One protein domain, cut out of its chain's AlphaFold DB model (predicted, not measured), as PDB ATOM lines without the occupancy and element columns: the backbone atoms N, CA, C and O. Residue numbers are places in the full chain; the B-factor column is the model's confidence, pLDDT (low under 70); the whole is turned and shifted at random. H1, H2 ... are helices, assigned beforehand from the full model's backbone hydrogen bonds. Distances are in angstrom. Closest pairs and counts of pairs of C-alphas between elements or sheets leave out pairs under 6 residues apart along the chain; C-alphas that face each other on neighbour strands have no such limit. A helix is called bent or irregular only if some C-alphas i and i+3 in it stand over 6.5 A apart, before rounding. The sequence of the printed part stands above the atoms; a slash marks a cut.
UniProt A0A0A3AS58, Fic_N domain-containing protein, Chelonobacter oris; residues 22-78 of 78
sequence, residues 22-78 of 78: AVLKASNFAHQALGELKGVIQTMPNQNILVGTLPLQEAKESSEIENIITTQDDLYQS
ATOM      1  N   ALA A  22     372.421 214.933 207.299       96.00
ATOM      2  CA  ALA A  22     371.413 214.048 207.876       96.00
ATOM      3  C   ALA A  22     370.901 214.581 209.224       96.00
ATOM      4  O   ALA A  22     369.691 214.720 209.394       96.00
ATOM      5  N   VAL A  23     371.812 214.949 210.130       95.62
ATOM      6  CA  VAL A  23     371.475 215.510 211.450       95.62
ATOM      7  C   VAL A  23     370.738 216.839 211.309       95.62
ATOM      8  O   VAL A  23     369.693 217.017 211.925       95.62
ATOM      9  N   LEU A  24     371.201 217.738 210.437       96.75
ATOM     10  CA  LEU A  24     370.548 219.033 210.208       96.75
ATOM     11  C   LEU A  24     369.116 218.881 209.677       96.75
ATOM     12  O   LEU A  24     368.211 219.598 210.102       96.75
ATOM     13  N   LYS A  25     368.879 217.918 208.777       97.50
ATOM     14  CA  LYS A  25     367.523 217.611 208.301       97.50
ATOM     15  C   LYS A  25     366.637 217.076 209.422       97.50
ATOM     16  O   LYS A  25     365.513 217.544 209.562       97.50
ATOM     17  N   ALA A  26     367.133 216.124 210.211       97.50
ATOM     18  CA  ALA A  26     366.387 215.570 211.339       97.50
ATOM     19  C   ALA A  26     366.072 216.644 212.394       97.50
ATOM     20  O   ALA A  26     364.939 216.732 212.862       97.50
ATOM     21  N   SER A  27     367.043 217.509 212.701       97.62
ATOM     22  CA  SER A  27     366.883 218.642 213.616       97.62
ATOM     23  C   SER A  27     365.802 219.613 213.139       97.62
ATOM     24  O   SER A  27     364.973 220.037 213.938       97.62
ATOM     25  N   ASN A  28     365.742 219.902 211.835       98.06
ATOM     26  CA  ASN A  28     364.696 220.749 211.266       98.06
ATOM     27  C   ASN A  28     363.294 220.143 211.476       98.06
ATOM     28  O   ASN A  28     362.413 220.817 212.004       98.06
ATOM     29  N   PHE A  29     363.108 218.855 211.165       98.12
ATOM     30  CA  PHE A  29     361.827 218.177 211.401       98.12
ATOM     31  C   PHE A  29     361.434 218.162 212.883       98.12
ATOM     32  O   PHE A  29     360.285 218.451 213.216       98.12
ATOM     33  N   ALA A  30     362.385 217.882 213.779       98.19
ATOM     34  CA  ALA A  30     362.143 217.927 215.219       98.19
ATOM     35  C   ALA A  30     361.746 219.339 215.683       98.19
ATOM     36  O   ALA A  30     360.798 219.501 216.448       98.19
ATOM     37  N   HIS A  31     362.425 220.373 215.178       98.12
ATOM     38  CA  HIS A  31     362.109 221.764 215.489       98.12
ATOM     39  C   HIS A  31     360.710 222.161 215.004       98.12
ATOM     40  O   HIS A  31     359.974 222.809 215.746       98.12
ATOM     41  N   GLN A  32     360.319 221.738 213.797       98.38
ATOM     42  CA  GLN A  32     358.974 221.967 213.273       98.38
ATOM     43  C   GLN A  32     357.913 221.333 214.182       98.38
ATOM     44  O   GLN A  32     356.990 222.028 214.604       98.38
ATOM     45  N   ALA A  33     358.070 220.056 214.543       97.81
ATOM     46  CA  ALA A  33     357.127 219.355 215.414       97.81
ATOM     47  C   ALA A  33     357.007 220.018 216.800       97.81
ATOM     48  O   ALA A  33     355.903 220.189 217.322       97.81
ATOM     49  N   LEU A  34     358.128 220.465 217.381       96.94
ATOM     50  CA  LEU A  34     358.126 221.224 218.635       96.94
ATOM     51  C   LEU A  34     357.430 222.585 218.492       96.94
ATOM     52  O   LEU A  34     356.729 223.020 219.406       96.94
ATOM     53  N   GLY A  35     357.602 223.258 217.352       97.50
ATOM     54  CA  GLY A  35     356.916 224.509 217.034       97.50
ATOM     55  C   GLY A  35     355.400 224.335 216.919       97.50
ATOM     56  O   GLY A  35     354.649 225.122 217.497       97.50
ATOM     57  N   GLU A  36     354.953 223.281 216.237       96.88
ATOM     58  CA  GLU A  36     353.538 222.916 216.123       96.88
ATOM     59  C   GLU A  36     352.934 222.607 217.495       96.88
ATOM     60  O   GLU A  36     351.920 223.205 217.860       96.88
ATOM     61  N   LEU A  37     353.595 221.769 218.304       93.94
ATOM     62  CA  LEU A  37     353.170 221.476 219.675       93.94
ATOM     63  C   LEU A  37     353.057 222.760 220.507       93.94
ATOM     64  O   LEU A  37     352.030 222.996 221.142       93.94
ATOM     65  N   LYS A  38     354.073 223.631 220.465       93.88
ATOM     66  CA  LYS A  38     354.053 224.919 221.170       93.88
ATOM     67  C   LYS A  38     352.865 225.787 220.744       93.88
ATOM     68  O   LYS A  38     352.250 226.418 221.600       93.88
ATOM     69  N   GLY A  39     352.536 225.809 219.453       94.81
ATOM     70  CA  GLY A  39     351.363 226.510 218.929       94.81
ATOM     71  C   GLY A  39     350.044 225.907 219.421       94.81
ATOM     72  O   GLY A  39     349.180 226.633 219.905       94.81
ATOM     73  N   VAL A  40     349.899 224.580 219.372       94.06
ATOM     74  CA  VAL A  40     348.691 223.875 219.840       94.06
ATOM     75  C   VAL A  40     348.463 224.098 221.334       94.06
ATOM     76  O   VAL A  40     347.341 224.405 221.737       94.06
ATOM     77  N   ILE A  41     349.513 224.035 222.156       94.00
ATOM     78  CA  ILE A  41     349.430 224.255 223.609       94.00
ATOM     79  C   ILE A  41     348.832 225.629 223.942       94.00
ATOM     80  O   ILE A  41     348.054 225.750 224.888       94.00
ATOM     81  N   GLN A  42     349.116 226.664 223.143       93.06
ATOM     82  CA  GLN A  42     348.545 228.003 223.343       93.06
ATOM     83  C   GLN A  42     347.020 228.037 223.202       93.06
ATOM     84  O   GLN A  42     346.379 228.913 223.776       93.06
ATOM     85  N   THR A  43     346.437 227.083 222.475       93.88
ATOM     86  CA  THR A  43     344.983 226.970 222.285       93.88
ATOM     87  C   THR A  43     344.292 226.162 223.385       93.88
ATOM     88  O   THR A  43     343.063 226.140 223.455       93.88
ATOM     89  N   MET A  44     345.055 225.497 224.261       92.62
ATOM     90  CA  MET A  44     344.497 224.657 225.317       92.62
ATOM     91  C   MET A  44     343.901 225.502 226.453       92.62
ATOM     92  O   MET A  44     344.540 226.447 226.917       92.62
ATOM     93  N   PRO A  45     342.730 225.118 226.991       91.00
ATOM     94  CA  PRO A  45     342.073 225.860 228.067       91.00
ATOM     95  C   PRO A  45     342.837 225.805 229.400       91.00
ATOM     96  O   PRO A  45     342.708 226.716 230.213       91.00
ATOM     97  N   ASN A  46     343.635 224.757 229.640       92.69
ATOM     98  CA  ASN A  46     344.477 224.638 230.829       92.69
ATOM     99  C   ASN A  46     345.797 223.919 230.510       92.69
ATOM    100  O   ASN A  46     345.852 222.693 230.432       92.69
ATOM    101  N   GLN A  47     346.872 224.690 230.359       91.62
ATOM    102  CA  GLN A  47     348.207 224.170 230.040       91.62
ATOM    103  C   GLN A  47     348.878 223.464 231.229       91.62
ATOM    104  O   GLN A  47     349.751 222.624 231.018       91.62
ATOM    105  N   ASN A  48     348.451 223.747 232.469       91.62
ATOM    106  CA  ASN A  48     349.035 223.138 233.671       91.62
ATOM    107  C   ASN A  48     348.856 221.618 233.707       91.62
ATOM    108  O   ASN A  48     349.634 220.935 234.366       91.62
ATOM    109  N   ILE A  49     347.874 221.085 232.972       91.44
ATOM    110  CA  ILE A  49     347.705 219.640 232.800       91.44
ATOM    111  C   ILE A  49     349.003 219.032 232.262       91.44
ATOM    112  O   ILE A  49     349.515 218.096 232.854       91.44
ATOM    113  N   LEU A  50     349.605 219.610 231.219       91.75
ATOM    114  CA  LEU A  50     350.830 219.064 230.628       91.75
ATOM    115  C   LEU A  50     352.021 219.112 231.586       91.75
ATOM    116  O   LEU A  50     352.809 218.173 231.621       91.75
ATOM    117  N   VAL A  51     352.124 220.174 232.389       88.94
ATOM    118  CA  VAL A  51     353.162 220.301 233.425       88.94
ATOM    119  C   VAL A  51     353.014 219.208 234.483       88.94
ATOM    120  O   VAL A  51     354.017 218.682 234.952       88.94
ATOM    121  N   GLY A  52     351.779 218.845 234.839       88.38
ATOM    122  CA  GLY A  52     351.513 217.777 235.801       88.38
ATOM    123  C   GLY A  52     351.651 216.370 235.220       88.38
ATOM    124  O   GLY A  52     352.062 215.462 235.932       88.38
ATOM    125  N   THR A  53     351.319 216.162 233.942       90.19
ATOM    126  CA  THR A  53     351.190 214.807 233.384       90.19
ATOM    127  C   THR A  53     352.375 214.354 232.539       90.19
ATOM    128  O   THR A  53     352.655 213.159 232.518       90.19
ATOM    129  N   LEU A  54     353.044 215.248 231.799       92.56
ATOM    130  CA  LEU A  54     354.147 214.854 230.908       92.56
ATOM    131  C   LEU A  54     355.396 214.399 231.677       92.56
ATOM    132  O   LEU A  54     355.919 213.344 231.331       92.56
ATOM    133  N   PRO A  55     355.855 215.093 232.741       92.31
ATOM    134  CA  PRO A  55     357.020 214.636 233.500       92.31
ATOM    135  C   PRO A  55     356.806 213.271 234.157       92.31
ATOM    136  O   PRO A  55     357.733 212.472 234.214       92.31
ATOM    137  N   LEU A  56     355.584 212.982 234.620       91.00
ATOM    138  CA  LEU A  56     355.245 211.684 235.211       91.00
ATOM    139  C   LEU A  56     355.242 210.562 234.166       91.00
ATOM    140  O   LEU A  56     355.715 209.466 234.452       91.00
ATOM    141  N   GLN A  57     354.731 210.830 232.959       90.81
ATOM    142  CA  GLN A  57     354.790 209.876 231.846       90.81
ATOM    143  C   GLN A  57     356.241 209.592 231.439       90.81
ATOM    144  O   GLN A  57     356.626 208.430 231.366       90.81
ATOM    145  N   GLU A  58     357.062 210.634 231.292       91.75
ATOM    146  CA  GLU A  58     358.485 210.493 230.966       91.75
ATOM    147  C   GLU A  58     359.245 209.712 232.046       91.75
ATOM    148  O   GLU A  58     359.995 208.788 231.744       91.75
ATOM    149  N   ALA A  59     359.021 210.030 233.326       90.12
ATOM    150  CA  ALA A  59     359.672 209.333 234.434       90.12
ATOM    151  C   ALA A  59     359.306 207.842 234.467       90.12
ATOM    152  O   ALA A  59     360.174 207.007 234.722       90.12
ATOM    153  N   LYS A  60     358.045 207.498 234.176       89.00
ATOM    154  CA  LYS A  60     357.588 206.110 234.053       89.00
ATOM    155  C   LYS A  60     358.317 205.385 232.928       89.00
ATOM    156  O   LYS A  60     358.910 204.338 233.162       89.00
ATOM    157  N   GLU A  61     358.272 205.946 231.722       89.62
ATOM    158  CA  GLU A  61     358.844 205.331 230.522       89.62
ATOM    159  C   GLU A  61     360.367 205.195 230.636       89.62
ATOM    160  O   GLU A  61     360.917 204.135 230.340       89.62
ATOM    161  N   SER A  62     361.048 206.216 231.168       90.44
ATOM    162  CA  SER A  62     362.485 206.161 231.450       90.44
ATOM    163  C   SER A  62     362.825 205.074 232.475       90.44
ATOM    164  O   SER A  62     363.817 204.368 232.305       90.44
ATOM    165  N   SER A  63     362.009 204.913 233.522       86.94
ATOM    166  CA  SER A  63     362.232 203.909 234.576       86.94
ATOM    167  C   SER A  63     362.007 202.479 234.069       86.94
ATOM    168  O   SER A  63     362.737 201.560 234.445       86.94
ATOM    169  N   GLU A  64     361.042 202.281 233.166       90.12
ATOM    170  CA  GLU A  64     360.776 200.979 232.544       90.12
ATOM    171  C   GLU A  64     361.974 200.473 231.725       90.12
ATOM    172  O   GLU A  64     362.281 199.279 231.774       90.12
ATOM    173  N   ILE A  65     362.703 201.366 231.040       89.06
ATOM    174  CA  ILE A  65     363.941 201.021 230.313       89.06
ATOM    175  C   ILE A  65     365.010 200.462 231.270       89.06
ATOM    176  O   ILE A  65     365.770 199.563 230.902       89.06
ATOM    177  N   GLU A  66     365.048 200.944 232.513       88.38
ATOM    178  CA  GLU A  66     366.003 200.515 233.542       88.38
ATOM    179  C   GLU A  66     365.551 199.261 234.320       88.38
ATOM    180  O   GLU A  66     366.240 198.822 235.240       88.38
ATOM    181  N   ASN A  67     364.437 198.626 233.925       84.69
ATOM    182  CA  ASN A  67     363.759 197.536 234.647       84.69
ATOM    183  C   ASN A  67     363.185 197.946 236.017       84.69
ATOM    184  O   ASN A  67     362.980 197.095 236.887       84.69
ATOM    185  N   ILE A  68     362.896 199.233 236.216       81.25
ATOM    186  CA  ILE A  68     362.189 199.743 237.392       81.25
ATOM    187  C   ILE A  68     360.716 199.903 237.008       81.25
ATOM    188  O   ILE A  68     360.313 200.875 236.373       81.25
ATOM    189  N   ILE A  69     359.902 198.910 237.368       74.25
ATOM    190  CA  ILE A  69     358.482 198.872 237.004       74.25
ATOM    191  C   ILE A  69     357.681 199.624 238.071       74.25
ATOM    192  O   ILE A  69     357.620 199.190 239.221       74.25
ATOM    193  N   THR A  70     357.052 200.731 237.677       65.06
ATOM    194  CA  THR A  70     356.121 201.513 238.504       65.06
ATOM    195  C   THR A  70     354.794 201.697 237.762       65.06
ATOM    196  O   THR A  70     354.763 201.665 236.530       65.06
ATOM    197  N   THR A  71     353.679 201.857 238.476       69.06
ATOM    198  CA  THR A  71     352.367 202.068 237.844       69.06
ATOM    199  C   THR A  71     351.997 203.551 237.777       69.06
ATOM    200  O   THR A  71     352.569 204.394 238.467       69.06
ATOM    201  N   GLN A  72     351.034 203.892 236.915       60.88
ATOM    202  CA  GLN A  72     350.563 205.271 236.763       60.88
ATOM    203  C   GLN A  72     349.946 205.805 238.068       60.88
ATOM    204  O   GLN A  72     350.180 206.956 238.420       60.88
ATOM    205  N   ASP A  73     349.192 204.967 238.786       59.81
ATOM    206  CA  ASP A  73     348.536 205.342 240.042       59.81
ATOM    207  C   ASP A  73     349.559 205.619 241.153       59.81
ATOM    208  O   ASP A  73     349.408 206.592 241.894       59.81
ATOM    209  N   ASP A  74     350.644 204.840 241.213       61.69
ATOM    210  CA  ASP A  74     351.726 205.038 242.187       61.69
ATOM    211  C   ASP A  74     352.492 206.357 241.941       61.69
ATOM    212  O   ASP A  74     352.922 207.025 242.885       61.69
ATOM    213  N   LEU A  75     352.618 206.780 240.677       60.69
ATOM    214  CA  LEU A  75     353.282 208.033 240.292       60.69
ATOM    215  C   LEU A  75     352.470 209.291 240.627       60.69
ATOM    216  O   LEU A  75     353.061 210.323 240.931       60.69
ATOM    217  N   TYR A  76     351.135 209.229 240.575       59.66
ATOM    218  CA  TYR A  76     350.272 210.363 240.944       59.66
ATOM    219  C   TYR A  76     350.065 210.502 242.464       59.66
ATOM    220  O   TYR A  76     349.595 211.549 242.908       59.66
ATOM    221  N   GLN A  77     350.383 209.472 243.259       57.62
ATOM    222  CA  GLN A  77     350.256 209.489 244.725       57.62
ATOM    223  C   GLN A  77     351.493 210.022 245.473       57.62
ATOM    224  O   GLN A  77     351.441 210.128 246.701       57.62
ATOM    225  N   SER A  78     352.582 210.338 244.763       49.25
ATOM    226  CA  SER A  78     353.874 210.747 245.342       49.25
ATOM    227  C   SER A  78     354.037 212.259 245.507       49.25
ATOM    228  O   SER A  78     353.543 213.018 244.643       49.25
TER     229      SER A  78
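AT A GLANCE: This is residues 22 to 78 of the 78 residues of the protein "Fic_N domain-containing protein" of Chelonobacter oris (UniProt A0A0A3AS58). Two long helices, H1 and H2, are the arms of a flat, open V, joined at its point by residues 43 to 47; after H2 the chain folds back and the short H3 packs on H2, outside the V. The printed part has 57 residues with three named helices in the order H1, H2, H3 and no named strand, class all helix. It is only just loose, close to extended, with a radius of gyration of the C-alphas of 15.2 A and spans of 37 by 34 by 10 A.

HOW THE PARTS SIT: Start at H1, residues 22 to 42, of which 22 to 40 stand free; it is apart from H2, residues 48 to 65. Look at residues 56 to 60, with which alone H2 touches H3, residues 72 to 76; the closest C-alphas are those of Leu 56 and Leu 75, 6.6 A apart. H1 and H3 are apart. Each O i to N i+4 pair is within hydrogen-bond range in H3, 16 of 17 in H1 and 12 of 14 in H2.

IN THESE COORDINATES: Find C-alpha 22 at (371.413, 214.048, 207.876); from there H1 runs 30.9 A to C-alpha 42. H2 runs 26.9 A to C-alpha 65 at (363.941, 201.021, 230.313) and is only just irregular, with C-alphas 52 and 55 at 6.7 A. H3 ends at C-alpha 76, (350.272, 210.363, 240.944).

THE WHOLE: The C-alphas farthest apart, Ala 22 and Gln 77, are 42.7 A apart. The printed part has no cut and no long link. Residues 70 to 78 have pLDDT under 70.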